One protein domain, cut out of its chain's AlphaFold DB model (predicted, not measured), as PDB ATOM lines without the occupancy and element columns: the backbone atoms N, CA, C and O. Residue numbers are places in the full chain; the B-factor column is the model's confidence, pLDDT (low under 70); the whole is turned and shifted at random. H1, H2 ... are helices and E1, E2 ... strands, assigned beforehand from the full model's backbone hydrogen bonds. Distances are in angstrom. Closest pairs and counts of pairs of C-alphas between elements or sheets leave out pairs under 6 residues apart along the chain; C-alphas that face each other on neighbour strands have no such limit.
ATOM      1  N   THR A   2     196.271 249.350 274.694       60.12
ATOM      2  CA  THR A   2     196.925 249.792 275.944       60.12
ATOM      3  C   THR A   2     197.451 248.650 276.817       60.12
ATOM      4  O   THR A   2     198.507 248.806 277.414       60.12
ATOM      5  N   ALA A   3     196.777 247.494 276.839       64.94
ATOM      6  CA  ALA A   3     197.225 246.337 277.620       64.94
ATOM      7  C   ALA A   3     198.635 245.851 277.218       64.94
ATOM      8  O   ALA A   3     199.481 245.701 278.093       64.94
ATOM      9  N   SER A   4     198.934 245.741 275.913       83.12
ATOM     10  CA  SER A   4     200.245 245.239 275.464       83.12
ATOM     11  C   SER A   4     201.396 246.225 275.680       83.12
ATOM     12  O   SER A   4     202.533 245.803 275.852       83.12
ATOM     13  N   VAL A   5     201.122 247.536 275.725       90.62
ATOM     14  CA  VAL A   5     202.138 248.540 276.092       90.62
ATOM     15  C   VAL A   5     202.485 248.419 277.573       90.62
ATOM     16  O   VAL A   5     203.657 248.457 277.934       90.62
ATOM     17  N   THR A   6     201.482 248.250 278.438       91.19
ATOM     18  CA  THR A   6     201.719 248.057 279.873       91.19
ATOM     19  C   THR A   6     202.507 246.777 280.140       91.19
ATOM     20  O   THR A   6     203.441 246.821 280.933       91.19
ATOM     21  N   GLU A   7     202.194 245.674 279.456       93.69
ATOM     22  CA  GLU A   7     202.935 244.408 279.568       93.69
ATOM     23  C   GLU A   7     204.406 244.561 279.160       93.69
ATOM     24  O   GLU A   7     205.297 244.154 279.907       93.69
ATOM     25  N   HIS A   8     204.669 245.222 278.031       92.88
ATOM     26  CA  HIS A   8     206.029 245.490 277.562       92.88
ATOM     27  C   HIS A   8     206.820 246.379 278.537       92.88
ATOM     28  O   HIS A   8     207.944 246.048 278.911       92.88
ATOM     29  N   LEU A   9     206.222 247.463 279.047       94.44
ATOM     30  CA  LEU A   9     206.875 248.305 280.059       94.44
ATOM     31  C   LEU A   9     207.153 247.540 281.359       94.44
ATOM     32  O   LEU A   9     208.175 247.769 282.006       94.44
ATOM     33  N   HIS A  10     206.261 246.625 281.745       95.75
ATOM     34  CA  HIS A  10     206.442 245.800 282.933       95.75
ATOM     35  C   HIS A  10     207.600 244.806 282.764       95.75
ATOM     36  O   HIS A  10     208.362 244.591 283.710       95.75
ATOM     37  N   HIS A  11     207.757 244.234 281.566       94.81
ATOM     38  CA  HIS A  11     208.892 243.382 281.203       94.81
ATOM     39  C   HIS A  11     210.211 244.152 281.277       94.81
ATOM     40  O   HIS A  11     211.096 243.757 282.036       94.81
ATOM     41  N   VAL A  12     210.308 245.293 280.588       95.62
ATOM     42  CA  VAL A  12     211.508 246.149 280.599       95.62
ATOM     43  C   VAL A  12     211.876 246.561 282.025       95.62
ATOM     44  O   VAL A  12     213.025 246.412 282.440       95.62
ATOM     45  N   ASN A  13     210.900 247.015 282.818       96.44
ATOM     46  CA  ASN A  13     211.132 247.397 284.210       96.44
ATOM     47  C   ASN A  13     211.633 246.223 285.063       96.44
ATOM     48  O   ASN A  13     212.502 246.407 285.913       96.44
ATOM     49  N   SER A  14     211.107 245.018 284.837       96.12
ATOM     50  CA  SER A  14     211.561 243.828 285.553       96.12
ATOM     51  C   SER A  14     213.020 243.496 285.249       96.12
ATOM     52  O   SER A  14     213.739 243.173 286.182       96.12
ATOM     53  N   VAL A  15     213.441 243.572 283.981       96.00
ATOM     54  CA  VAL A  15     214.819 243.254 283.550       96.00
ATOM     55  C   VAL A  15     215.822 244.305 284.021       96.00
ATOM     56  O   VAL A  15     216.963 243.992 284.350       96.00
ATOM     57  N   LEU A  16     215.413 245.574 284.057       95.75
ATOM     58  CA  LEU A  16     216.262 246.648 284.569       95.75
ATOM     59  C   LEU A  16     216.386 246.609 286.098       95.75
ATOM     60  O   LEU A  16     217.438 246.957 286.632       95.75
ATOM     61  N   GLY A  17     215.338 246.173 286.801       96.31
ATOM     62  CA  GLY A  17     215.313 246.111 288.264       96.31
ATOM     63  C   GLY A  17     216.342 245.153 288.873       96.31
ATOM     64  O   GLY A  17     216.805 245.395 289.985       96.31
ATOM     65  N   ASP A  18     216.728 244.099 288.152       94.88
ATOM     66  CA  ASP A  18     217.725 243.108 288.577       94.88
ATOM     67  C   ASP A  18     218.994 243.105 287.703       94.88
ATOM     68  O   ASP A  18     219.833 242.206 287.807       94.88
ATOM     69  N   ALA A  19     219.158 244.127 286.860       95.81
ATOM     70  CA  ALA A  19     220.258 244.254 285.910       95.81
ATOM     71  C   ALA A  19     221.645 244.205 286.567       95.81
ATOM     72  O   ALA A  19     222.582 243.644 285.993       95.81
ATOM     73  N   VAL A  20     221.790 244.794 287.757       96.44
ATOM     74  CA  VAL A  20     223.061 244.910 288.480       96.44
ATOM     75  C   VAL A  20     222.861 244.566 289.949       96.44
ATOM     76  O   VAL A  20     221.966 245.085 290.610       96.44
ATOM     77  N   VAL A  21     223.751 243.727 290.471       95.25
ATOM     78  CA  VAL A  21     223.890 243.436 291.897       95.25
ATOM     79  C   VAL A  21     225.214 244.035 292.369       95.25
ATOM     80  O   VAL A  21     226.278 243.596 291.926       95.25
ATOM     81  N   ASP A  22     225.124 245.034 293.249       95.50
ATOM     82  CA  ASP A  22     226.244 245.673 293.958       95.50
ATOM     83  C   ASP A  22     226.055 245.425 295.464       95.50
ATOM     84  O   ASP A  22     225.259 246.095 296.120       95.50
ATOM     85  N   ASP A  23     226.760 244.425 295.993       95.38
ATOM     86  CA  ASP A  23     226.890 244.180 297.430       95.38
ATOM     87  C   ASP A  23     228.364 244.316 297.814       95.38
ATOM     88  O   ASP A  23     229.183 243.407 297.642       95.38
ATOM     89  N   ARG A  24     228.705 245.495 298.331       94.31
ATOM     90  CA  ARG A  24     230.086 245.859 298.668       94.31
ATOM     91  C   ARG A  24     230.626 245.098 299.862       94.31
ATOM     92  O   ARG A  24     231.823 244.830 299.898       94.31
ATOM     93  N   GLU A  25     229.766 244.770 300.822       96.56
ATOM     94  CA  GLU A  25     230.166 244.076 302.046       96.56
ATOM     95  C   GLU A  25     230.497 242.612 301.747       96.56
ATOM     96  O   GLU A  25     231.500 242.092 302.236       96.56
ATOM     97  N   ALA A  26     229.720 241.975 300.866       95.44
ATOM     98  CA  ALA A  26     230.004 240.635 300.361       95.44
ATOM     99  C   ALA A  26     231.038 240.607 299.215       95.44
ATOM    100  O   ALA A  26     231.449 239.528 298.781       95.44
ATOM    101  N   GLY A  27     231.454 241.770 298.696       95.75
ATOM    102  CA  GLY A  27     232.379 241.889 297.564       95.75
ATOM    103  C   GLY A  27     231.789 241.420 296.226       95.75
ATOM    104  O   GLY A  27     232.524 240.977 295.341       95.75
ATOM    105  N   ILE A  28     230.467 241.474 296.072       95.81
ATOM    106  CA  ILE A  28     229.747 240.999 294.891       95.81
ATOM    107  C   ILE A  28     229.439 242.181 293.972       95.81
ATOM    108  O   ILE A  28     228.678 243.074 294.322       95.81
ATOM    109  N   TYR A  29     229.962 242.112 292.750       96.31
ATOM    110  CA  TYR A  29     229.610 243.007 291.651       96.31
ATOM    111  C   TYR A  29     229.271 242.151 290.438       96.31
ATOM    112  O   TYR A  29     230.146 241.500 289.859       96.31
ATOM    113  N   ARG A  30     227.987 242.067 290.092       95.81
ATOM    114  CA  ARG A  30     227.502 241.201 289.012       95.81
ATOM    115  C   ARG A  30     226.499 241.944 288.150       95.81
ATOM    116  O   ARG A  30     225.647 242.653 288.668       95.81
ATOM    117  N   ALA A  31     226.577 241.718 286.846       96.25
ATOM    118  CA  ALA A  31     225.548 242.130 285.903       96.25
ATOM    119  C   ALA A  31     224.764 240.896 285.445       96.25
ATOM    120  O   ALA A  31     225.355 239.853 285.140       96.25
ATOM    121  N   ASN A  32     223.440 241.004 285.397       96.12
ATOM    122  CA  ASN A  32     222.599 239.959 284.837       96.12
ATOM    123  C   ASN A  32     222.801 239.931 283.320       96.12
ATOM    124  O   ASN A  32     222.499 240.900 282.632       96.12
ATOM    125  N   ARG A  33     223.280 238.803 282.777       95.88
ATOM    126  CA  ARG A  33     223.574 238.673 281.338       95.88
ATOM    127  C   ARG A  33     222.377 238.979 280.433       95.88
ATOM    128  O   ARG A  33     222.575 239.273 279.261       95.88
ATOM    129  N   ARG A  34     221.155 238.875 280.968       94.88
ATOM    130  CA  ARG A  34     219.919 239.105 280.227       94.88
ATOM    131  C   ARG A  34     219.850 240.511 279.635       94.88
ATOM    132  O   ARG A  34     219.330 240.649 278.535       94.88
ATOM    133  N   ILE A  35     220.437 241.508 280.298       95.00
ATOM    134  CA  ILE A  35     220.459 242.892 279.803       95.00
ATOM    135  C   ILE A  35     221.161 243.031 278.445       95.00
ATOM    136  O   ILE A  35     220.873 243.964 277.715       95.00
ATOM    137  N   PHE A  36     222.044 242.092 278.087       94.69
ATOM    138  CA  PHE A  36     222.763 242.099 276.808       94.69
ATOM    139  C   PHE A  36     222.068 241.290 275.709       94.69
ATOM    140  O   PHE A  36     222.527 241.286 274.570       94.69
ATOM    141  N   THR A  37     221.024 240.534 276.048       95.25
ATOM    142  CA  THR A  37     220.356 239.605 275.121       95.25
ATOM    143  C   THR A  37     218.883 239.927 274.897       95.25
ATOM    144  O   THR A  37     218.278 239.343 274.006       95.25
ATOM    145  N   ASP A  38     218.291 240.781 275.731       96.25
ATOM    146  CA  ASP A  38     216.885 241.180 275.641       96.25
ATOM    147  C   ASP A  38     216.734 242.295 274.587       96.25
ATOM    148  O   ASP A  38     217.380 243.339 274.680       96.25
ATOM    149  N   GLU A  39     215.926 242.047 273.555       95.25
ATOM    150  CA  GLU A  39     215.780 242.931 272.386       95.25
ATOM    151  C   GLU A  39     215.199 244.298 272.771       95.25
ATOM    152  O   GLU A  39     215.726 245.332 272.359       95.25
ATOM    153  N   ASP A  40     214.206 244.307 273.665       94.38
ATOM    154  CA  ASP A  40     213.564 245.527 274.163       94.38
ATOM    155  C   ASP A  40     214.569 246.445 274.887       94.38
ATOM    156  O   ASP A  40     214.482 247.675 274.826       94.38
ATOM    157  N   ILE A  41     215.553 245.850 275.570       95.44
ATOM    158  CA  ILE A  41     216.625 246.587 276.247       95.44
ATOM    159  C   ILE A  41     217.600 247.166 275.227       95.44
ATOM    160  O   ILE A  41     217.932 248.348 275.319       95.44
ATOM    161  N   PHE A  42     218.010 246.384 274.229       94.38
ATOM    162  CA  PHE A  42     218.915 246.849 273.177       94.38
ATOM    163  C   PHE A  42     218.357 248.070 272.426       94.38
ATOM    164  O   PHE A  42     219.063 249.065 272.236       94.38
ATOM    165  N   GLU A  43     217.078 248.040 272.040       92.81
ATOM    166  CA  GLU A  43     216.422 249.181 271.387       92.81
ATOM    167  C   GLU A  43     216.432 250.432 272.279       92.81
ATOM    168  O   GLU A  43     216.690 251.555 271.822       92.81
ATOM    169  N   LEU A  44     216.192 250.241 273.579       93.31
ATOM    170  CA  LEU A  44     216.210 251.318 274.555       93.31
ATOM    171  C   LEU A  44     217.612 251.920 274.715       93.31
ATOM    172  O   LEU A  44     217.741 253.146 274.800       93.31
ATOM    173  N   GLU A  45     218.650 251.085 274.739       91.50
ATOM    174  CA  GLU A  45     220.046 251.516 274.806       91.50
ATOM    175  C   GLU A  45     220.449 252.317 273.569       91.50
ATOM    176  O   GLU A  45     221.056 253.383 273.715       91.50
ATOM    177  N   MET A  46     220.097 251.855 272.362       92.75
ATOM    178  CA  MET A  46     220.383 252.587 271.122       92.75
ATOM    179  C   MET A  46     219.846 254.012 271.215       92.75
ATOM    180  O   MET A  46     220.603 254.974 271.075       92.75
ATOM    181  N   LYS A  47     218.577 254.153 271.603       90.00
ATOM    182  CA  LYS A  47     217.911 255.450 271.715       90.00
ATOM    183  C   LYS A  47     218.500 256.363 272.800       90.00
ATOM    184  O   LYS A  47     218.565 257.577 272.602       90.00
ATOM    185  N   HIS A  48     218.890 255.829 273.962       88.44
ATOM    186  CA  HIS A  48     219.168 256.660 275.149       88.44
ATOM    187  C   HIS A  48     220.616 256.660 275.638       88.44
ATOM    188  O   HIS A  48     221.011 257.589 276.337       88.44
ATOM    189  N   ILE A  49     221.405 255.646 275.305       86.94
ATOM    190  CA  ILE A  49     222.804 255.532 275.731       86.94
ATOM    191  C   ILE A  49     223.728 255.825 274.553       86.94
ATOM    192  O   ILE A  49     224.675 256.595 274.696       86.94
ATOM    193  N   PHE A  50     223.434 255.276 273.375       82.56
ATOM    194  CA  PHE A  50     224.325 255.402 272.224       82.56
ATOM    195  C   PHE A  50     224.017 256.637 271.366       82.56
ATOM    196  O   PHE A  50     224.925 257.421 271.078       82.56
ATOM    197  N   GLU A  51     222.750 256.897 271.043       74.31
ATOM    198  CA  GLU A  51     222.347 258.052 270.227       74.31
ATOM    199  C   GLU A  51     222.210 259.356 271.028       74.31
ATOM    200  O   GLU A  51     222.425 260.446 270.491       74.31
ATOM    201  N   ALA A  52     221.949 259.280 272.339       62.06
ATOM    202  CA  ALA A  52     221.830 260.467 273.194       62.06
ATOM    203  C   ALA A  52     223.130 261.291 273.277       62.06
ATOM    204  O   ALA A  52     223.088 262.503 273.500       62.06
ATOM    205  N   THR A  53     224.288 260.674 273.015       57.41
ATOM    206  CA  THR A  53     225.586 261.360 272.898       57.41
ATOM    207  C   THR A  53     225.628 262.357 271.728       57.41
ATOM    208  O   THR A  53     226.398 263.319 271.760       57.41
ATOM    209  N   GLY A  54     224.789 262.170 270.702       54.56
ATOM    210  CA  GLY A  54     224.683 263.057 269.538       54.56
ATOM    211  C   GLY A  54     223.838 264.313 269.780       54.56
ATOM    212  O   GLY A  54     224.048 265.331 269.126       54.56
ATOM    213  N   SER A  55     222.942 264.292 270.769       53.78
ATOM    214  CA  SER A  55     222.094 265.433 271.134       53.78
ATOM    215  C   SER A  55     222.733 266.260 272.256       53.78
ATOM    216  O   SER A  55     222.095 266.607 273.252       53.78
TER     217      SER A  55
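AT A GLANCE: This is residues 2 to 55 of the 79 residues of the protein "Benzoate 1,2-dioxygenase large subunit" of Gordonia amicalis NBRC 100051 = JCM 11271 (UniProt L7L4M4). A hairpin of E1 and E2 continues the long helix H1 nearly end to end, and H3 leaves this bar sideways, as the stem of a loose T, with short H2 at the junction. The printed part, 54 residues with named elements in the order H1, E1, E2, H2, H3, is mostly helix. It is loose, radius of gyration 13.8 A, spanning 41 by 32 by 17 A.

IN THESE COORDINATES: E1 is residues 20 to 23, E2 28 to 31, H2 33 to 36. H1, residues 2 to 17, runs 22.4 A from C-alpha 2 at (196.925, 249.792, 275.944). H3, residues 39 to 50, runs 15.1 A to C-alpha 50 at (224.325, 255.402, 272.224).

HOW THE PARTS SIT: E1 and E2 are antiparallel at 177 degrees; N 21 and O 30, 2.8 A apart, are within hydrogen-bond range. H2 only just touches H1, with 3 pairs of C-alphas within 8 A, closest Val 15 and Ile 35, 6.8 A. H2 and H3 touch only at the corner. H1 and H3 are close but not clearly touching, closest C-alphas Val 12 and Ile 41, 6.7 A. Every O i to N i+4 pair is within range in H1, 7 of 8 in H3; H2 is too short.

THE WHOLE: The printed part has no cut. pLDDT is under 70 at residues 2 to 3 and 52 to 55.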